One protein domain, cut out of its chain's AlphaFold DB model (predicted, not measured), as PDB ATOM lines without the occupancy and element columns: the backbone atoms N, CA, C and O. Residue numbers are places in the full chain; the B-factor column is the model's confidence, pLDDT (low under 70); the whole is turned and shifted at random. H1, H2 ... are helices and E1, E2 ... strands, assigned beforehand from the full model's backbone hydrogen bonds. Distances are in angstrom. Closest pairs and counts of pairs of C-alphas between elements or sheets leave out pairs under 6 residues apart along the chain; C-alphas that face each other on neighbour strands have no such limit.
ATOM      1  N   LEU A  50       0.990 130.647 -71.526       37.00
ATOM      2  CA  LEU A  50       1.566 131.709 -72.345       37.00
ATOM      3  C   LEU A  50       1.294 133.047 -71.654       37.00
ATOM      4  O   LEU A  50       0.172 133.533 -71.616       37.00
ATOM      5  N   ALA A  51       2.359 133.632 -71.103       33.94
ATOM      6  CA  ALA A  51       2.431 135.036 -70.694       33.94
ATOM      7  C   ALA A  51       1.430 135.524 -69.618       33.94
ATOM      8  O   ALA A  51       1.037 136.685 -69.633       33.94
ATOM      9  N   GLY A  52       1.076 134.686 -68.636       30.62
ATOM     10  CA  GLY A  52       0.476 135.163 -67.377       30.62
ATOM     11  C   GLY A  52      -0.985 135.625 -67.443       30.62
ATOM     12  O   GLY A  52      -1.415 136.336 -66.540       30.62
ATOM     13  N   ALA A  53      -1.740 135.223 -68.469       35.19
ATOM     14  CA  ALA A  53      -3.182 135.439 -68.556       35.19
ATOM     15  C   ALA A  53      -3.929 134.097 -68.645       35.19
ATOM     16  O   ALA A  53      -3.603 133.258 -69.486       35.19
ATOM     17  N   ASP A  54      -4.938 133.906 -67.794       39.88
ATOM     18  CA  ASP A  54      -5.839 132.752 -67.841       39.88
ATOM     19  C   ASP A  54      -6.767 132.887 -69.057       39.88
ATOM     20  O   ASP A  54      -7.770 133.600 -69.028       39.88
ATOM     21  N   LEU A  55      -6.409 132.244 -70.169       47.47
ATOM     22  CA  LEU A  55      -7.202 132.281 -71.397       47.47
ATOM     23  C   LEU A  55      -8.301 131.213 -71.358       47.47
ATOM     24  O   LEU A  55      -8.081 130.048 -71.692       47.47
ATOM     25  N   THR A  56      -9.515 131.612 -70.984       50.09
ATOM     26  CA  THR A  56     -10.727 130.831 -71.255       50.09
ATOM     27  C   THR A  56     -11.235 131.156 -72.657       50.09
ATOM     28  O   THR A  56     -11.801 132.223 -72.861       50.09
ATOM     29  N   PHE A  57     -11.051 130.247 -73.617       52.44
ATOM     30  CA  PHE A  57     -11.600 130.408 -74.967       52.44
ATOM     31  C   PHE A  57     -13.070 129.981 -75.004       52.44
ATOM     32  O   PHE A  57     -13.392 128.807 -74.776       52.44
ATOM     33  N   ASP A  58     -13.969 130.917 -75.300       53.50
ATOM     34  CA  ASP A  58     -15.392 130.627 -75.448       53.50
ATOM     35  C   ASP A  58     -15.794 130.343 -76.914       53.50
ATOM     36  O   ASP A  58     -14.989 130.361 -77.849       53.50
ATOM     37  N   ALA A  59     -17.073 130.028 -77.144       52.69
ATOM     38  CA  ALA A  59     -17.581 129.721 -78.484       52.69
ATOM     39  C   ALA A  59     -17.620 130.939 -79.434       52.69
ATOM     40  O   ALA A  59     -17.848 130.763 -80.635       52.69
ATOM     41  N   GLN A  60     -17.481 132.164 -78.923       53.47
ATOM     42  CA  GLN A  60     -17.346 133.376 -79.729       53.47
ATOM     43  C   GLN A  60     -15.892 133.589 -80.145       53.47
ATOM     44  O   GLN A  60     -15.661 133.912 -81.308       53.47
ATOM     45  N   ASP A  61     -14.927 133.324 -79.263       55.28
ATOM     46  CA  ASP A  61     -13.498 133.379 -79.591       55.28
ATOM     47  C   ASP A  61     -13.136 132.375 -80.683       55.28
ATOM     48  O   ASP A  61     -12.437 132.717 -81.636       55.28
ATOM     49  N   ILE A  62     -13.689 131.160 -80.608       51.69
ATOM     50  CA  ILE A  62     -13.487 130.131 -81.636       51.69
ATOM     51  C   ILE A  62     -14.061 130.590 -82.985       51.69
ATOM     52  O   ILE A  62     -13.399 130.459 -84.009       51.69
ATOM     53  N   ARG A  63     -15.250 131.204 -82.996       56.84
ATOM     54  CA  ARG A  63     -15.872 131.730 -84.225       56.84
ATOM     55  C   ARG A  63     -15.170 132.969 -84.781       56.84
ATOM     56  O   ARG A  63     -15.154 133.183 -85.991       56.84
ATOM     57  N   ALA A  64     -14.600 133.804 -83.919       53.34
ATOM     58  CA  ALA A  64     -13.767 134.924 -84.340       53.34
ATOM     59  C   ALA A  64     -12.450 134.418 -84.946       53.34
ATOM     60  O   ALA A  64     -12.018 134.924 -85.981       53.34
ATOM     61  N   ALA A  65     -11.861 133.377 -84.354       51.62
ATOM     62  CA  ALA A  65     -10.671 132.725 -84.871       51.62
ATOM     63  C   ALA A  65     -10.940 132.009 -86.204       51.62
ATOM     64  O   ALA A  65     -10.125 132.149 -87.107       51.62
ATOM     65  N   GLU A  66     -12.098 131.355 -86.390       52.66
ATOM     66  CA  GLU A  66     -12.538 130.784 -87.683       52.66
ATOM     67  C   GLU A  66     -12.383 131.785 -88.841       52.66
ATOM     68  O   GLU A  66     -11.883 131.423 -89.904       52.66
ATOM     69  N   ARG A  67     -12.702 133.069 -88.619       57.19
ATOM     70  CA  ARG A  67     -12.530 134.134 -89.627       57.19
ATOM     71  C   ARG A  67     -11.067 134.495 -89.895       57.19
ATOM     72  O   ARG A  67     -10.744 134.946 -90.985       57.19
ATOM     73  N   LEU A  68     -10.181 134.304 -88.919       52.97
ATOM     74  CA  LEU A  68      -8.737 134.525 -89.058       52.97
ATOM     75  C   LEU A  68      -8.021 133.356 -89.755       52.97
ATOM     76  O   LEU A  68      -6.853 133.496 -90.126       52.97
ATOM     77  N   PHE A  69      -8.701 132.218 -89.931       53.69
ATOM     78  CA  PHE A  69      -8.195 131.053 -90.663       53.69
ATOM     79  C   PHE A  69      -8.564 131.050 -92.148       53.69
ATOM     80  O   PHE A  69      -8.190 130.109 -92.855       53.69
ATOM     81  N   ASP A  70      -9.197 132.114 -92.655       53.56
ATOM     82  CA  ASP A  70      -9.354 132.355 -94.096       53.56
ATOM     83  C   ASP A  70      -8.024 132.817 -94.726       53.56
ATOM     84  O   ASP A  70      -7.905 133.847 -95.381       53.56
ATOM     85  N   ILE A  71      -6.963 132.063 -94.437       53.94
ATOM     86  CA  ILE A  71      -5.623 132.252 -94.974       53.94
ATOM     87  C   ILE A  71      -5.657 131.719 -96.402       53.94
ATOM     88  O   ILE A  71      -5.921 130.525 -96.588       53.94
ATOM     89  N   ASP A  72      -5.397 132.565 -97.399       50.84
ATOM     90  CA  ASP A  72      -5.233 132.113 -98.778       50.84
ATOM     91  C   ASP A  72      -4.073 131.103 -98.830       50.84
ATOM     92  O   ASP A  72      -2.953 131.376 -98.394       50.84
ATOM     93  N   GLN A  73      -4.334 129.891 -99.331       51.09
ATOM     94  CA  GLN A  73      -3.300 128.857 -99.434       51.09
ATOM     95  C   GLN A  73      -2.165 129.282-100.371       51.09
ATOM     96  O   GLN A  73      -1.070 128.726-100.273       51.09
ATOM     97  N   ASN A  74      -2.417 130.251-101.254       48.66
ATOM     98  CA  ASN A  74      -1.422 130.804-102.165       48.66
ATOM     99  C   ASN A  74      -0.393 131.700-101.455       48.66
ATOM    100  O   ASN A  74       0.727 131.821-101.947       48.66
ATOM    101  N   ASP A  75      -0.719 132.238-100.275       49.44
ATOM    102  CA  ASP A  75       0.189 133.075 -99.473       49.44
ATOM    103  C   ASP A  75       1.121 132.248 -98.570       49.44
ATOM    104  O   ASP A  75       2.055 132.763 -97.949       49.44
ATOM    105  N   LEU A  76       0.886 130.936 -98.482       58.94
ATOM    106  CA  LEU A  76       1.641 130.032 -97.625       58.94
ATOM    107  C   LEU A  76       2.844 129.455 -98.375       58.94
ATOM    108  O   LEU A  76       2.731 128.562 -99.213       58.94
ATOM    109  N   THR A  77       4.027 129.947 -98.011       59.25
ATOM    110  CA  THR A  77       5.299 129.667 -98.697       59.25
ATOM    111  C   THR A  77       5.778 128.218 -98.586       59.25
ATOM    112  O   THR A  77       6.592 127.785 -99.398       59.25
ATOM    113  N   SER A  78       5.279 127.444 -97.615       73.62
ATOM    114  CA  SER A  78       5.669 126.044 -97.413       73.62
ATOM    115  C   SER A  78       4.502 125.072 -97.615       73.62
ATOM    116  O   SER A  78       3.341 125.378 -97.326       73.62
ATOM    117  N   GLU A  79       4.805 123.866 -98.101       74.06
ATOM    118  CA  GLU A  79       3.830 122.769 -98.189       74.06
ATOM    119  C   GLU A  79       3.248 122.415 -96.815       74.06
ATOM    120  O   GLU A  79       2.039 122.214 -96.700       74.06
ATOM    121  N   THR A  80       4.075 122.445 -95.768       65.19
ATOM    122  CA  THR A  80       3.663 122.240 -94.373       65.19
ATOM    123  C   THR A  80       2.606 123.251 -93.946       65.19
ATOM    124  O   THR A  80       1.569 122.870 -93.408       65.19
ATOM    125  N   SER A  81       2.812 124.536 -94.240       67.31
ATOM    126  CA  SER A  81       1.842 125.584 -93.921       67.31
ATOM    127  C   SER A  81       0.531 125.386 -94.682       67.31
ATOM    128  O   SER A  81      -0.539 125.460 -94.081       67.31
ATOM    129  N   ARG A  82       0.592 125.063 -95.984       71.31
ATOM    130  CA  ARG A  82      -0.606 124.759 -96.789       71.31
ATOM    131  C   ARG A  82      -1.360 123.544 -96.258       71.31
ATOM    132  O   ARG A  82      -2.588 123.537 -96.268       71.31
ATOM    133  N   LYS A  83      -0.635 122.528 -95.794       75.12
ATOM    134  CA  LYS A  83      -1.217 121.333 -95.191       75.12
ATOM    135  C   LYS A  83      -1.931 121.663 -93.879       75.12
ATOM    136  O   LYS A  83      -3.121 121.395 -93.786       75.12
ATOM    137  N   ILE A  84      -1.272 122.361 -92.954       72.44
ATOM    138  CA  ILE A  84      -1.884 122.809 -91.693       72.44
ATOM    139  C   ILE A  84      -3.141 123.649 -91.956       72.44
ATOM    140  O   ILE A  84      -4.165 123.438 -91.318       72.44
ATOM    141  N   ALA A  85      -3.109 124.563 -92.931       73.00
ATOM    142  CA  ALA A  85      -4.283 125.358 -93.289       73.00
ATOM    143  C   ALA A  85      -5.450 124.498 -93.810       73.00
ATOM    144  O   ALA A  85      -6.603 124.757 -93.466       73.00
ATOM    145  N   ARG A  86      -5.177 123.456 -94.610       80.38
ATOM    146  CA  ARG A  86      -6.206 122.486 -95.024       80.38
ATOM    147  C   ARG A  86      -6.757 121.694 -93.848       80.38
ATOM    148  O   ARG A  86      -7.960 121.454 -93.811       80.38
ATOM    149  N   ASP A  87      -5.901 121.289 -92.921       79.19
ATOM    150  CA  ASP A  87      -6.302 120.505 -91.756       79.19
ATOM    151  C   ASP A  87      -7.188 121.357 -90.830       79.19
ATOM    152  O   ASP A  87      -8.270 120.919 -90.456       79.19
ATOM    153  N   ILE A  88      -6.832 122.629 -90.592       77.81
ATOM    154  CA  ILE A  88      -7.656 123.584 -89.826       77.81
ATOM    155  C   ILE A  88      -9.027 123.808 -90.477       77.81
ATOM    156  O   ILE A  88     -10.034 123.807 -89.777       77.81
ATOM    157  N   ARG A  89      -9.099 123.966 -91.806       80.25
ATOM    158  CA  ARG A  89     -10.377 124.175 -92.521       80.25
ATOM    159  C   ARG A  89     -11.336 122.984 -92.429       80.25
ATOM    160  O   ARG A  89     -12.528 123.152 -92.665       80.25
ATOM    161  N   GLN A  90     -10.832 121.789 -92.126       83.81
ATOM    162  CA  GLN A  90     -11.660 120.600 -91.907       83.81
ATOM    163  C   GLN A  90     -12.223 120.528 -90.480       83.81
ATOM    164  O   GLN A  90     -13.109 119.713 -90.216       83.81
ATOM    165  N   LEU A  91     -11.729 121.369 -89.567       81.50
ATOM    166  CA  LEU A  91     -12.217 121.459 -88.199       81.50
ATOM    167  C   LEU A  91     -13.378 122.448 -88.135       81.50
ATOM    168  O   LEU A  91     -13.270 123.590 -88.567       81.50
ATOM    169  N   ASN A  92     -14.486 122.015 -87.546       80.50
ATOM    170  CA  ASN A  92     -15.536 122.912 -87.075       80.50
ATOM    171  C   ASN A  92     -15.253 123.326 -85.619       80.50
ATOM    172  O   ASN A  92     -14.422 122.713 -84.946       80.50
ATOM    173  N   ALA A  93     -15.964 124.331 -85.101       78.69
ATOM    174  CA  ALA A  93     -15.774 124.802 -83.727       78.69
ATOM    175  C   ALA A  93     -15.735 123.693 -82.638       78.69
ATOM    176  O   ALA A  93     -14.834 123.738 -81.793       78.69
ATOM    177  N   PRO A  94     -16.624 122.672 -82.633       79.88
ATOM    178  CA  PRO A  94     -16.522 121.549 -81.695       79.88
ATOM    179  C   PRO A  94     -15.213 120.756 -81.806       79.88
ATOM    180  O   PRO A  94     -14.591 120.474 -80.782       79.88
ATOM    181  N   LEU A  95     -14.759 120.440 -83.024       85.25
ATOM    182  CA  LEU A  95     -13.494 119.733 -83.251       85.25
ATOM    183  C   LEU A  95     -12.283 120.585 -82.881       85.25
ATOM    184  O   LEU A  95     -11.351 120.068 -82.273       85.25
ATOM    185  N   MET A  96     -12.306 121.886 -83.186       83.88
ATOM    186  CA  MET A  96     -11.257 122.821 -82.771       83.88
ATOM    187  C   MET A  96     -11.111 122.822 -81.249       83.88
ATOM    188  O   MET A  96     -10.013 122.637 -80.727       83.88
ATOM    189  N   LYS A  97     -12.230 122.955 -80.528       82.56
ATOM    190  CA  LYS A  97     -12.239 122.888 -79.066       82.56
ATOM    191  C   LYS A  97     -11.718 121.542 -78.569       82.56
ATOM    192  O   LYS A  97     -10.885 121.508 -77.667       82.56
ATOM    193  N   ARG A  98     -12.196 120.439 -79.151       90.31
ATOM    194  CA  ARG A  98     -11.776 119.091 -78.756       90.31
ATOM    195  C   ARG A  98     -10.272 118.882 -78.959       90.31
ATOM    196  O   ARG A  98      -9.635 118.353 -78.060       90.31
ATOM    197  N   LEU A  99      -9.711 119.359 -80.073       88.12
ATOM    198  CA  LEU A  99      -8.284 119.272 -80.397       88.12
ATOM    199  C   LEU A  99      -7.412 120.075 -79.420       88.12
ATOM    200  O   LEU A  99      -6.380 119.580 -78.975       88.12
ATOM    201  N   ILE A 100      -7.825 121.298 -79.067       85.69
ATOM    202  CA  ILE A 100      -7.088 122.153 -78.117       85.69
ATOM    203  C   ILE A 100      -6.977 121.482 -76.750       85.69
ATOM    204  O   ILE A 100      -5.912 121.489 -76.140       85.69
ATOM    205  N   PHE A 101      -8.073 120.885 -76.289       85.81
ATOM    206  CA  PHE A 101      -8.189 120.337 -74.942       85.81
ATOM    207  C   PHE A 101      -8.011 118.820 -74.882       85.81
ATOM    208  O   PHE A 101      -8.399 118.209 -73.901       85.81
ATOM    209  N   VAL A 102      -7.450 118.179 -75.903       89.69
ATOM    210  CA  VAL A 102      -7.434 116.712 -75.966       89.69
ATOM    211  C   VAL A 102      -6.640 116.057 -74.824       89.69
ATOM    212  O   VAL A 102      -7.068 115.045 -74.280       89.69
ATOM    213  N   GLU A 103      -5.536 116.675 -74.396       83.38
ATOM    214  CA  GLU A 103      -4.672 116.168 -73.316       83.38
ATOM    215  C   GLU A 103      -5.289 116.354 -71.920       83.38
ATOM    216  O   GLU A 103      -4.888 115.683 -70.973       83.38
ATOM    217  N   SER A 104      -6.286 117.237 -71.783       84.31
ATOM    218  CA  SER A 104      -6.992 117.465 -70.516       84.31
ATOM    219  C   SER A 104      -8.175 116.531 -70.292       84.31
ATOM    220  O   SER A 104      -8.786 116.535 -69.218       84.31
ATOM    221  N   LEU A 105      -8.530 115.740 -71.304       87.44
ATOM    222  CA  LEU A 105      -9.669 114.844 -71.249       87.44
ATOM    223  C   LEU A 105      -9.369 113.664 -70.326       87.44
ATOM    224  O   LEU A 105      -8.441 112.890 -70.547       87.44
ATOM    225  N   LYS A 106     -10.196 113.507 -69.294       86.62
ATOM    226  CA  LYS A 106     -10.104 112.415 -68.321       86.62
ATOM    227  C   LYS A 106     -11.309 111.495 -68.451       86.62
ATOM    228  O   LYS A 106     -12.391 111.929 -68.838       86.62
ATOM    229  N   ASP A 107     -11.103 110.235 -68.074       88.62
ATOM    230  CA  ASP A 107     -12.163 109.229 -67.931       88.62
ATOM    231  C   ASP A 107     -12.998 109.015 -69.209       88.62
ATOM    232  O   ASP A 107     -14.217 108.835 -69.168       88.62
ATOM    233  N   LEU A 108     -12.322 109.033 -70.363       93.12
ATOM    234  CA  LEU A 108     -12.938 108.780 -71.662       93.12
ATOM    235  C   LEU A 108     -13.285 107.297 -71.801       93.12
ATOM    236  O   LEU A 108     -12.410 106.430 -71.843       93.12
ATOM    237  N   CYS A 109     -14.579 107.012 -71.891       93.81
ATOM    238  CA  CYS A 109     -15.089 105.663 -72.078       93.81
ATOM    239  C   CYS A 109     -16.296 105.659 -73.016       93.81
ATOM    240  O   CYS A 109     -17.118 106.573 -72.996       93.81
ATOM    241  N   LYS A 110     -16.422 104.586 -73.803       93.38
ATOM    242  CA  LYS A 110     -17.659 104.195 -74.482       93.38
ATOM    243  C   LYS A 110     -18.437 103.285 -73.531       93.38
ATOM    244  O   LYS A 110     -17.896 102.283 -73.054       93.38
ATOM    245  N   TYR A 111     -19.678 103.650 -73.240       92.81
ATOM    246  CA  TYR A 111     -20.545 102.945 -72.295       92.81
ATOM    247  C   TYR A 111     -21.603 102.094 -73.008       92.81
ATOM    248  O   TYR A 111     -21.794 102.258 -74.217       92.81
ATOM    249  N   ASP A 112     -22.252 101.183 -72.271       90.06
ATOM    250  CA  ASP A 112     -23.341 100.335 -72.784       90.06
ATOM    251  C   ASP A 112     -24.570 101.150 -73.211       90.06
ATOM    252  O   ASP A 112     -25.214 100.835 -74.211       90.06
ATOM    253  N   THR A 113     -24.820 102.246 -72.501       87.88
ATOM    254  CA  THR A 113     -25.901 103.187 -72.716       87.88
ATOM    255  C   THR A 113     -25.244 104.548 -72.842       87.88
ATOM    256  O   THR A 113     -24.542 105.005 -71.945       87.88
ATOM    257  N   GLN A 114     -25.408 105.210 -73.980       82.12
ATOM    258  CA  GLN A 114     -24.830 106.533 -74.183       82.12
ATOM    259  C   GLN A 114     -25.953 107.552 -74.227       82.12
ATOM    260  O   GLN A 114     -26.945 107.373 -74.931       82.12
ATOM    261  N   ASP A 115     -25.804 108.616 -73.443       87.06
ATOM    262  CA  ASP A 115     -26.552 109.824 -73.735       87.06
ATOM    263  C   ASP A 115     -25.911 110.543 -74.927       87.06
ATOM    264  O   ASP A 115     -24.766 110.287 -75.310       87.06
ATOM    265  N   TRP A 116     -26.666 111.473 -75.508       87.31
ATOM    266  CA  TRP A 116     -26.233 112.208 -76.692       87.31
ATOM    267  C   TRP A 116     -24.914 112.969 -76.484       87.31
ATOM    268  O   TRP A 116     -24.207 113.219 -77.453       87.31
ATOM    269  N   LYS A 117     -24.553 113.328 -75.241       86.69
ATOM    270  CA  LYS A 117     -23.304 114.049 -74.947       86.69
ATOM    271  C   LYS A 117     -22.107 113.110 -74.955       86.69
ATOM    272  O   LYS A 117     -21.049 113.482 -75.455       86.69
ATOM    273  N   ALA A 118     -22.258 111.918 -74.377       86.31
ATOM    274  CA  ALA A 118     -21.230 110.886 -74.415       86.31
ATOM    275  C   ALA A 118     -20.976 110.428 -75.860       86.31
ATOM    276  O   ALA A 118     -19.821 110.326 -76.273       86.31
ATOM    277  N   GLU A 119     -22.048 110.242 -76.634       89.94
ATOM    278  CA  GLU A 119     -21.970 109.889 -78.055       89.94
ATOM    279  C   GLU A 119     -21.313 111.002 -78.888       89.94
ATOM    280  O   GLU A 119     -20.402 110.734 -79.675       89.94
ATOM    281  N   GLU A 120     -21.705 112.265 -78.682       90.00
ATOM    282  CA  GLU A 120     -21.092 113.414 -79.357       90.00
ATOM    283  C   GLU A 120     -19.593 113.514 -79.038       90.00
ATOM    284  O   GLU A 120     -18.776 113.659 -79.947       90.00
ATOM    285  N   ALA A 121     -19.202 113.383 -77.767       90.56
ATOM    286  CA  ALA A 121     -17.798 113.439 -77.364       90.56
ATOM    287  C   ALA A 121     -16.962 112.318 -78.006       90.56
ATOM    288  O   ALA A 121     -15.877 112.593 -78.523       90.56
ATOM    289  N   ALA A 122     -17.476 111.084 -78.019       92.75
ATOM    290  CA  ALA A 122     -16.821 109.953 -78.671       92.75
ATOM    291  C   ALA A 122     -16.707 110.156 -80.191       92.75
ATOM    292  O   ALA A 122     -15.662 109.881 -80.774       92.75
ATOM    293  N   THR A 123     -17.750 110.704 -80.819       95.25
ATOM    294  CA  THR A 123     -17.755 111.022 -82.254       95.25
ATOM    295  C   THR A 123     -16.707 112.079 -82.602       95.25
ATOM    296  O   THR A 123     -16.046 111.980 -83.635       95.25
ATOM    297  N   LEU A 124     -16.512 113.087 -81.744       95.75
ATOM    298  CA  LEU A 124     -15.459 114.088 -81.936       95.75
ATOM    299  C   LEU A 124     -14.058 113.465 -81.842       95.75
ATOM    300  O   LEU A 124     -13.197 113.814 -82.647       95.75
ATOM    301  N   ASP A 125     -13.835 112.536 -80.909       96.69
ATOM    302  CA  ASP A 125     -12.556 111.825 -80.778       96.69
ATOM    303  C   ASP A 125     -12.270 110.950 -82.004       96.69
ATOM    304  O   ASP A 125     -11.191 111.047 -82.594       96.69
ATOM    305  N   ASP A 126     -13.256 110.148 -82.421       96.75
ATOM    306  CA  ASP A 126     -13.168 109.298 -83.613       96.75
ATOM    307  C   ASP A 126     -12.887 110.164 -84.860       96.75
ATOM    308  O   ASP A 126     -12.047 109.831 -85.694       96.75
ATOM    309  N   ARG A 127     -13.492 111.355 -84.951       97.44
ATOM    310  CA  ARG A 127     -13.249 112.275 -86.066       97.44
ATOM    311  C   ARG A 127     -11.850 112.894 -86.053       97.44
ATOM    312  O   ARG A 127     -11.262 113.060 -87.121       97.44
ATOM    313  N   LEU A 128     -11.298 113.238 -84.888       97.06
ATOM    314  CA  LEU A 128      -9.898 113.679 -84.785       97.06
ATOM    315  C   LEU A 128      -8.928 112.560 -85.186       97.06
ATOM    316  O   LEU A 128      -7.886 112.836 -85.790       97.06
ATOM    317  N   HIS A 129      -9.287 111.312 -84.887       97.25
ATOM    318  CA  HIS A 129      -8.542 110.141 -85.325       97.25
ATOM    319  C   HIS A 129      -8.579 109.954 -86.845       97.25
ATOM    320  O   HIS A 129      -7.523 109.823 -87.466       97.25
ATOM    321  N   ASP A 130      -9.760 110.039 -87.459       97.38
ATOM    322  CA  ASP A 130      -9.934 109.942 -88.915       97.38
ATOM    323  C   ASP A 130      -9.141 111.018 -89.671       97.38
ATOM    324  O   ASP A 130      -8.574 110.766 -90.738       97.38
ATOM    325  N   LEU A 131      -9.064 112.223 -89.098       95.81
ATOM    326  CA  LEU A 131      -8.268 113.333 -89.624       95.81
ATOM    327  C   LEU A 131      -6.759 113.170 -89.379       95.81
ATOM    328  O   LEU A 131      -5.986 114.027 -89.795       95.81
ATOM    329  N   LYS A 132      -6.320 112.088 -88.721       97.44
ATOM    330  CA  LYS A 132      -4.920 111.811 -88.349       97.44
ATOM    331  C   LYS A 132      -4.294 112.876 -87.447       97.44
ATOM    332  O   LYS A 132      -3.070 112.964 -87.339       97.44
ATOM    333  N   LEU A 133      -5.125 113.652 -86.757       95.75
ATOM    334  CA  LEU A 133      -4.689 114.640 -85.770       95.75
ATOM    335  C   LEU A 133      -4.521 114.004 -84.387       95.75
ATOM    336  O   LEU A 133      -3.787 114.525 -83.549       95.75
ATOM    337  N   ALA A 134      -5.149 112.852 -84.155       97.69
ATOM    338  CA  ALA A 134      -4.984 112.090 -82.930       97.69
ATOM    339  C   ALA A 134      -4.936 110.571 -83.165       97.69
ATOM    340  O   ALA A 134      -5.384 110.047 -84.185       97.69
ATOM    341  N   THR A 135      -4.406 109.844 -82.189       97.81
ATOM    342  CA  THR A 135      -4.542 108.394 -82.048       97.81
ATOM    343  C   THR A 135      -5.424 108.075 -80.849       97.81
ATOM    344  O   THR A 135      -5.414 108.785 -79.844       97.81
ATOM    345  N   ILE A 136      -6.207 107.003 -80.966       97.62
ATOM    346  CA  ILE A 136      -7.028 106.474 -79.878       97.62
ATOM    347  C   ILE A 136      -6.389 105.173 -79.408       97.62
ATOM    348  O   ILE A 136      -6.277 104.218 -80.177       97.62
ATOM    349  N   GLU A 137      -5.992 105.131 -78.144       97.25
ATOM    350  CA  GLU A 137      -5.388 103.957 -77.514       97.25
ATOM    351  C   GLU A 137      -6.263 103.459 -76.370       97.25
ATOM    352  O   GLU A 137      -6.869 104.256 -75.656       97.25
ATOM    353  N   ASP A 138      -6.316 102.143 -76.176       97.12
ATOM    354  CA  ASP A 138      -7.009 101.558 -75.029       97.12
ATOM    355  C   ASP A 138      -6.344 101.952 -73.711       97.12
ATOM    356  O   ASP A 138      -5.118 101.973 -73.591       97.12
ATOM    357  N   ASP A 139      -7.175 102.236 -72.710       97.00
ATOM    358  CA  ASP A 139      -6.729 102.651 -71.385       97.00
ATOM    359  C   ASP A 139      -7.380 101.782 -70.288       97.00
ATOM    360  O   ASP A 139      -8.446 102.118 -69.744       97.00
ATOM    361  N   PRO A 140      -6.766 100.626 -69.963       95.56
ATOM    362  CA  PRO A 140      -7.280  99.718 -68.942       95.56
ATOM    363  C   PRO A 140      -7.178 100.293 -67.522       95.56
ATOM    364  O   PRO A 140      -7.949  99.893 -66.642       95.56
ATOM    365  N   GLU A 141      -6.270 101.243 -67.283       94.88
ATOM    366  CA  GLU A 141      -6.142 101.916 -65.990       94.88
ATOM    367  C   GLU A 141      -7.326 102.855 -65.764       94.88
ATOM    368  O   GLU A 141      -7.970 102.812 -64.712       94.88
ATOM    369  N   THR A 142      -7.679 103.642 -66.784       94.12
ATOM    370  CA  THR A 142      -8.886 104.470 -66.765       94.12
ATOM    371  C   THR A 142     -10.136 103.621 -66.596       94.12
ATOM    372  O   THR A 142     -10.968 103.956 -65.752       94.12
ATOM    373  N   LYS A 143     -10.246 102.482 -67.294       94.56
ATOM    374  CA  LYS A 143     -11.368 101.556 -67.082       94.56
ATOM    375  C   LYS A 143     -11.468 101.101 -65.629       94.56
ATOM    376  O   LYS A 143     -12.521 101.243 -65.016       94.56
ATOM    377  N   SER A 144     -10.360 100.641 -65.054       93.69
ATOM    378  CA  SER A 144     -10.316 100.184 -63.660       93.69
ATOM    379  C   SER A 144     -10.717 101.286 -62.673       93.69
ATOM    380  O   SER A 144     -11.450 101.030 -61.713       93.69
ATOM    381  N   ARG A 145     -10.273 102.524 -62.922       93.31
ATOM    382  CA  ARG A 145     -10.606 103.700 -62.109       93.31
ATOM    383  C   ARG A 145     -12.085 104.072 -62.212       93.31
ATOM    384  O   ARG A 145     -12.716 104.308 -61.182       93.31
ATOM    385  N   VAL A 146     -12.644 104.098 -63.421       92.69
ATOM    386  CA  VAL A 146     -14.068 104.381 -63.659       92.69
ATOM    387  C   VAL A 146     -14.944 103.293 -63.038       92.69
ATOM    388  O   VAL A 146     -15.868 103.617 -62.293       92.69
ATOM    389  N   ASP A 147     -14.603 102.018 -63.229       92.50
ATOM    390  CA  ASP A 147     -15.296 100.888 -62.599       92.50
ATOM    391  C   ASP A 147     -15.285 100.993 -61.069       92.50
ATOM    392  O   ASP A 147     -16.299 100.749 -60.411       92.50
ATOM    393  N   TRP A 148     -14.145 101.370 -60.477       91.81
ATOM    394  CA  TRP A 148     -14.053 101.596 -59.036       91.81
ATOM    395  C   TRP A 148     -14.989 102.720 -58.581       91.81
ATOM    396  O   TRP A 148     -15.753 102.500 -57.642       91.81
ATOM    397  N   ARG A 149     -15.004 103.867 -59.275       91.06
ATOM    398  CA  ARG A 149     -15.880 105.008 -58.948       91.06
ATOM    399  C   ARG A 149     -17.364 104.661 -59.054       91.06
ATOM    400  O   ARG A 149     -18.143 105.038 -58.180       91.06
ATOM    401  N   ILE A 150     -17.758 103.914 -60.088       89.75
ATOM    402  CA  ILE A 150     -19.141 103.444 -60.255       89.75
ATOM    403  C   ILE A 150     -19.538 102.547 -59.078       89.75
ATOM    404  O   ILE A 150     -20.603 102.740 -58.490       89.75
ATOM    405  N   ARG A 151     -18.678 101.593 -58.693       90.12
ATOM    406  CA  ARG A 151     -18.947 100.675 -57.573       90.12
ATOM    407  C   ARG A 151     -19.035 101.384 -56.224       90.12
ATOM    408  O   ARG A 151     -19.854 100.991 -55.398       90.12
ATOM    409  N   THR A 152     -18.204 102.396 -55.984       91.50
ATOM    410  CA  THR A 152     -18.181 103.131 -54.709       91.50
ATOM    411  C   THR A 152     -19.228 104.239 -54.623       91.50
ATOM    412  O   THR A 152     -19.398 104.823 -53.556       91.50
ATOM    413  N   GLY A 153     -19.961 104.515 -55.710       86.69
ATOM    414  CA  GLY A 153     -20.927 105.612 -55.756       86.69
ATOM    415  C   GLY A 153     -20.257 106.983 -55.664       86.69
ATOM    416  O   GLY A 153     -20.843 107.918 -55.118       86.69
ATOM    417  N   ASP A 154     -19.024 107.087 -56.160       87.94
ATOM    418  CA  ASP A 154     -18.266 108.330 -56.188       87.94
ATOM    419  C   ASP A 154     -19.043 109.417 -56.953       87.94
ATOM    420  O   ASP A 154     -19.669 109.160 -57.982       87.94
ATOM    421  N   LYS A 155     -19.017 110.658 -56.453       81.81
ATOM    422  CA  LYS A 155     -19.775 111.777 -57.046       81.81
ATOM    423  C   LYS A 155     -19.298 112.165 -58.455       81.81
ATOM    424  O   LYS A 155     -20.017 112.867 -59.161       81.81
ATOM    425  N   TYR A 156     -18.097 111.737 -58.842       77.62
ATOM    426  CA  TYR A 156     -17.508 111.892 -60.170       77.62
ATOM    427  C   TYR A 156     -17.632 110.618 -61.013       77.62
ATOM    428  O   TYR A 156     -17.052 110.547 -62.100       77.62
ATOM    429  N   ALA A 157     -18.342 109.597 -60.529       79.38
ATOM    430  CA  ALA A 157     -18.713 108.476 -61.368       79.38
ATOM    431  C   ALA A 157     -19.582 108.980 -62.535       79.38
ATOM    432  O   ALA A 157     -20.407 109.884 -62.349       79.38
ATOM    433  N   PRO A 158     -19.421 108.402 -63.737       75.94
ATOM    434  CA  PRO A 158     -20.349 108.646 -64.831       75.94
ATOM    435  C   PRO A 158     -21.782 108.390 -64.357       75.94
ATOM    436  O   PRO A 158     -22.035 107.527 -63.510       75.94
ATOM    437  N   ALA A 159     -22.723 109.188 -64.869       75.44
ATOM    438  CA  ALA A 159     -24.113 109.115 -64.447       75.44
ATOM    439  C   ALA A 159     -24.622 107.671 -64.563       75.44
ATOM    440  O   ALA A 159     -24.380 107.020 -65.574       75.44
ATOM    441  N   LYS A 160     -25.361 107.181 -63.556       75.25
ATOM    442  CA  LYS A 160     -25.875 105.793 -63.526       75.25
ATOM    443  C   LYS A 160     -26.623 105.388 -64.803       75.25
ATOM    444  O   LYS A 160     -26.657 104.212 -65.138       75.25
ATOM    445  N   GLN A 161     -27.205 106.362 -65.502       79.81
ATOM    446  CA  GLN A 161     -27.901 106.184 -66.776       79.81
ATOM    447  C   GLN A 161     -26.997 105.767 -67.946       79.81
ATOM    448  O   GLN A 161     -27.516 105.303 -68.950       79.81
ATOM    449  N   LEU A 162     -25.678 105.944 -67.832       80.31
ATOM    450  CA  LEU A 162     -24.718 105.522 -68.850       80.31
ATOM    451  C   LEU A 162     -24.405 104.016 -68.760       80.31
ATOM    452  O   LEU A 162     -23.820 103.457 -69.673       80.31
ATOM    453  N   GLY A 163     -24.790 103.352 -67.665       85.81
ATOM    454  CA  GLY A 163     -24.491 101.942 -67.418       85.81
ATOM    455  C   GLY A 163     -22.989 101.633 -67.358       85.81
ATOM    456  O   GLY A 163     -22.202 102.440 -66.854       85.81
ATOM    457  N   ALA A 164     -22.586 100.430 -67.767       89.00
ATOM    458  CA  ALA A 164     -21.216  99.944 -67.601       89.00
ATOM    459  C   ALA A 164     -20.273 100.433 -68.722       89.00
ATOM    460  O   ALA A 164     -20.659 100.457 -69.896       89.00
ATOM    461  N   PRO A 165     -19.006 100.783 -68.413       93.12
ATOM    462  CA  PRO A 165     -18.026 101.138 -69.434       93.12
ATOM    463  C   PRO A 165     -17.614  99.894 -70.238       93.12
ATOM    464  O   PRO A 165     -16.994  98.956 -69.726       93.12
ATOM    465  N   LEU A 166     -17.906  99.898 -71.537       92.75
ATOM    466  CA  LEU A 166     -17.496  98.834 -72.455       92.75
ATOM    467  C   LEU A 166     -15.986  98.901 -72.692       92.75
ATOM    468  O   LEU A 166     -15.265  97.920 -72.486       92.75
ATOM    469  N   ARG A 167     -15.497 100.088 -73.060       94.62
ATOM    470  CA  ARG A 167     -14.093 100.354 -73.384       94.62
ATOM    471  C   ARG A 167     -13.728 101.766 -72.952       94.62
ATOM    472  O   ARG A 167     -14.434 102.705 -73.301       94.62
ATOM    473  N   CYS A 168     -12.611 101.907 -72.252       96.12
ATOM    474  CA  CYS A 168     -12.017 103.206 -71.963       96.12
ATOM    475  C   CYS A 168     -10.756 103.395 -72.790       96.12
ATOM    476  O   CYS A 168     -10.100 102.420 -73.166       96.12
ATOM    477  N   TYR A 169     -10.468 104.643 -73.119       97.31
ATOM    478  CA  TYR A 169      -9.406 104.998 -74.040       97.31
ATOM    479  C   TYR A 169      -8.775 106.333 -73.654       97.31
ATOM    480  O   TYR A 169      -9.321 107.094 -72.860       97.31
ATOM    481  N   LYS A 170      -7.622 106.617 -74.244       96.38
ATOM    482  CA  LYS A 170      -6.983 107.932 -74.232       96.38
ATOM    483  C   LYS A 170      -6.822 108.410 -75.666       96.38
ATOM    484  O   LYS A 170      -6.652 107.605 -76.585       96.38
ATOM    485  N   VAL A 171      -6.890 109.722 -75.842       96.25
ATOM    486  CA  VAL A 171      -6.675 110.373 -77.131       96.25
ATOM    487  C   VAL A 171      -5.327 111.076 -77.064       96.25
ATOM    488  O   VAL A 171      -5.101 111.897 -76.179       96.25
ATOM    489  N   ILE A 172      -4.416 110.726 -77.965       95.75
ATOM    490  CA  ILE A 172      -3.047 111.248 -77.997       95.75
ATOM    491  C   ILE A 172      -2.867 112.036 -79.286       95.75
ATOM    492  O   ILE A 172      -3.228 111.556 -80.358       95.75
ATOM    493  N   LEU A 173      -2.303 113.239 -79.209       94.19
ATOM    494  CA  LEU A 173      -2.009 114.010 -80.414       94.19
ATOM    495  C   LEU A 173      -0.933 113.334 -81.253       94.19
ATOM    496  O   LEU A 173       0.112 112.916 -80.753       94.19
ATOM    497  N   THR A 174      -1.158 113.304 -82.562       95.12
ATOM    498  CA  THR A 174      -0.068 113.048 -83.502       95.12
ATOM    499  C   THR A 174       0.831 114.285 -83.579       95.12
ATOM    500  O   THR A 174       0.426 115.390 -83.209       95.12
ATOM    501  N   ALA A 175       2.046 114.144 -84.123       90.00
ATOM    502  CA  ALA A 175       2.910 115.301 -84.391       90.00
ATOM    503  C   ALA A 175       2.205 116.353 -85.272       90.00
ATOM    504  O   ALA A 175       2.393 117.556 -85.113       90.00
ATOM    505  N   GLU A 176       1.360 115.893 -86.191       88.00
ATOM    506  CA  GLU A 176       0.536 116.745 -87.038       88.00
ATOM    507  C   GLU A 176      -0.561 117.466 -86.249       88.00
ATOM    508  O   GLU A 176      -0.682 118.685 -86.360       88.00
ATOM    509  N   GLY A 177      -1.308 116.747 -85.410       90.31
ATOM    510  CA  GLY A 177      -2.318 117.341 -84.538       90.31
ATOM    511  C   GLY A 177      -1.746 118.374 -83.577       90.31
ATOM    512  O   GLY A 177      -2.361 119.421 -83.386       90.31
ATOM    513  N   ALA A 178      -0.547 118.132 -83.037       85.00
ATOM    514  CA  ALA A 178       0.169 119.100 -82.211       85.00
ATOM    515  C   ALA A 178       0.492 120.387 -82.989       85.00
ATOM    516  O   ALA A 178       0.154 121.474 -82.531       85.00
ATOM    517  N   ASN A 179       1.032 120.278 -84.209       80.38
ATOM    518  CA  ASN A 179       1.306 121.450 -85.052       80.38
ATOM    519  C   ASN A 179       0.031 122.242 -85.389       80.38
ATOM    520  O   ASN A 179       0.032 123.473 -85.361       80.38
ATOM    521  N   VAL A 180      -1.064 121.543 -85.710       83.19
ATOM    522  CA  VAL A 180      -2.365 122.173 -85.984       83.19
ATOM    523  C   VAL A 180      -2.892 122.883 -84.737       83.19
ATOM    524  O   VAL A 180      -3.313 124.037 -84.831       83.19
ATOM    525  N   ARG A 181      -2.823 122.235 -83.566       84.25
ATOM    526  CA  ARG A 181      -3.204 122.820 -82.274       84.25
ATOM    527  C   ARG A 181      -2.399 124.080 -81.974       84.25
ATOM    528  O   ARG A 181      -2.991 125.090 -81.614       84.25
ATOM    529  N   ASP A 182      -1.084 124.047 -82.144       78.19
ATOM    530  CA  ASP A 182      -0.215 125.176 -81.807       78.19
ATOM    531  C   ASP A 182      -0.518 126.399 -82.683       78.19
ATOM    532  O   ASP A 182      -0.618 127.524 -82.186       78.19
ATOM    533  N   VAL A 183      -0.752 126.184 -83.983       74.62
ATOM    534  CA  VAL A 183      -1.180 127.252 -84.899       74.62
ATOM    535  C   VAL A 183      -2.566 127.777 -84.524       74.62
ATOM    536  O   VAL A 183      -2.772 128.993 -84.503       74.62
ATOM    537  N   LEU A 184      -3.503 126.884 -84.200       73.31
ATOM    538  CA  LEU A 184      -4.856 127.236 -83.777       73.31
ATOM    539  C   LEU A 184      -4.828 128.114 -82.518       73.31
ATOM    540  O   LEU A 184      -5.398 129.205 -82.516       73.31
ATOM    541  N   VAL A 185      -4.093 127.693 -81.486       75.12
ATOM    542  CA  VAL A 185      -3.957 128.451 -80.239       75.12
ATOM    543  C   VAL A 185      -3.233 129.773 -80.475       75.12
ATOM    544  O   VAL A 185      -3.710 130.806 -80.017       75.12
ATOM    545  N   SER A 186      -2.136 129.790 -81.235       68.38
ATOM    546  CA  SER A 186      -1.411 131.028 -81.549       68.38
ATOM    547  C   SER A 186      -2.320 132.081 -82.195       68.38
ATOM    548  O   SER A 186      -2.290 133.257 -81.821       68.38
ATOM    549  N   LYS A 187      -3.183 131.664 -83.128       67.56
ATOM    550  CA  LYS A 187      -4.150 132.551 -83.786       67.56
ATOM    551  C   LYS A 187      -5.272 132.990 -82.850       67.56
ATOM    552  O   LYS A 187      -5.659 134.155 -82.907       67.56
ATOM    553  N   MET A 188      -5.754 132.113 -81.970       67.00
ATOM    554  CA  MET A 188      -6.730 132.485 -80.940       67.00
ATOM    555  C   MET A 188      -6.156 133.513 -79.961       67.00
ATOM    556  O   MET A 188      -6.811 134.514 -79.685       67.00
ATOM    557  N   VAL A 189      -4.914 133.330 -79.500       66.69
ATOM    558  CA  VAL A 189      -4.214 134.310 -78.654       66.69
ATOM    559  C   VAL A 189      -4.127 135.654 -79.373       66.69
ATOM    560  O   VAL A 189      -4.532 136.668 -78.814       66.69
ATOM    561  N   ALA A 190      -3.684 135.667 -80.635       62.41
ATOM    562  CA  ALA A 190      -3.611 136.896 -81.424       62.41
ATOM    563  C   ALA A 190      -4.979 137.589 -81.571       62.41
ATOM    564  O   ALA A 190      -5.057 138.815 -81.475       62.41
ATOM    565  N   ALA A 191      -6.056 136.821 -81.761       62.50
ATOM    566  CA  ALA A 191      -7.420 137.338 -81.840       62.50
ATOM    567  C   ALA A 191      -7.852 138.020 -80.534       62.50
ATOM    568  O   ALA A 191      -8.373 139.137 -80.558       62.50
ATOM    569  N   VAL A 192      -7.610 137.362 -79.397       61.50
ATOM    570  CA  VAL A 192      -7.936 137.890 -78.067       61.50
ATOM    571  C   VAL A 192      -7.126 139.153 -77.789       61.50
ATOM    572  O   VAL A 192      -7.704 140.177 -77.429       61.50
ATOM    573  N   THR A 193      -5.814 139.133 -78.046       62.72
ATOM    574  CA  THR A 193      -4.947 140.306 -77.872       62.72
ATOM    575  C   THR A 193      -5.409 141.490 -78.727       62.72
ATOM    576  O   THR A 193      -5.496 142.613 -78.229       62.72
ATOM    577  N   ALA A 194      -5.763 141.255 -79.995       65.62
ATOM    578  CA  ALA A 194      -6.266 142.304 -80.880       65.62
ATOM    579  C   ALA A 194      -7.580 142.913 -80.364       65.62
ATOM    580  O   ALA A 194      -7.738 144.133 -80.395       65.62
ATOM    581  N   ARG A 195      -8.498 142.094 -79.830       63.16
ATOM    582  CA  ARG A 195      -9.744 142.581 -79.213       63.16
ATOM    583  C   ARG A 195      -9.467 143.453 -77.992       63.16
ATOM    584  O   ARG A 195      -9.999 144.553 -77.923       63.16
ATOM    585  N   THR A 196      -8.597 143.006 -77.086       61.28
ATOM    586  CA  THR A 196      -8.249 143.774 -75.878       61.28
ATOM    587  C   THR A 196      -7.533 145.088 -76.189       61.28
ATOM    588  O   THR A 196      -7.693 146.057 -75.460       61.28
ATOM    589  N   ALA A 197      -6.778 145.156 -77.290       59.22
ATOM    590  CA  ALA A 197      -6.127 146.388 -77.738       59.22
ATOM    591  C   ALA A 197      -7.088 147.365 -78.443       59.22
ATOM    592  O   ALA A 197      -6.766 148.540 -78.596       59.22
ATOM    593  N   SER A 198      -8.245 146.874 -78.896       53.81
ATOM    594  CA  SER A 198      -9.255 147.657 -79.619       53.81
ATOM    595  C   SER A 198     -10.333 148.235 -78.701       53.81
ATOM    596  O   SER A 198     -11.184 148.985 -79.174       53.81
TER     597      SER A 198
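Overview. This is residues 50 to 198 of the 235 residues of an uncharacterized protein of Methylocystis bryophila (UniProt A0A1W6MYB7). An elongated body of two lobes: in one, long H6 crosses the short helices H1, H2 and H3; in the other, H4 and H5 cover a narrow three-stranded sheet. H4 joins the lobes by packing on H3. The printed part has 149 residues, with named elements in the order H1 H2 H3 E1 H4 E2 H5 E3 H6; the class is mostly helix, and the sheet, E1 E3 E2, is antiparallel. It is only just loose, close to compact, with a radius of gyration of the C-alphas of 17.8 A and spans of 55 by 33 by 26 A.

Arrangement. H1, residues 59 to 68, and H6, residues 175 to 197, touch about perpendicular at 81 degrees, through residues 187 to 192 of H6 alone; the closest C-alphas, of Ala 65 and Met 188, are 5.6 A apart. H2, residues 79 to 89, touches H6 at Ile 84 and Val 180, closest C-alphas 5.8 A apart. H3, residues 93 to 100, touches H4, residues 116 to 130, at a steep tilt of 66 degrees; the closest C-alphas, of Leu 95 and Leu 124, are 6.1 A apart. E3, residues 165 to 173, pairs with E1, residues 109 to 111 (N 110 to O 167, 2.8 A), and with E2, residues 134 to 138 (N 135 to O 172, 2.8 A). E1, H4 and E2 form a split strand-helix-strand unit, two strands running the same way with E3 between them, its crossover right-handed. H4 has a height over the sheet of 7.3 A; H5, residues 140 to 152, has 8.8 A and touches no helix. Every O i to N i+4 pair is within hydrogen-bond range in H2 to H6; H1 has 3 of 6, and 5 of 7 O i to N i+3 pairs.

Along the chain. H1 begins at C-alpha 59 (-17.581, 129.721, -78.484). H4 is 20.5 A long, E3 23.3 A and H6 33.1 A, ending at C-alpha 197 (-6.127, 146.388, -77.738).

Size, cuts and confidence. The farthest C-alphas, of Asn 74 and Thr 152, are 57.4 A apart. The printed part has no cut; the link from H5 to E3 is long. Residues 50 to 77, 80 to 81 and 186 to 198 have pLDDT under 70.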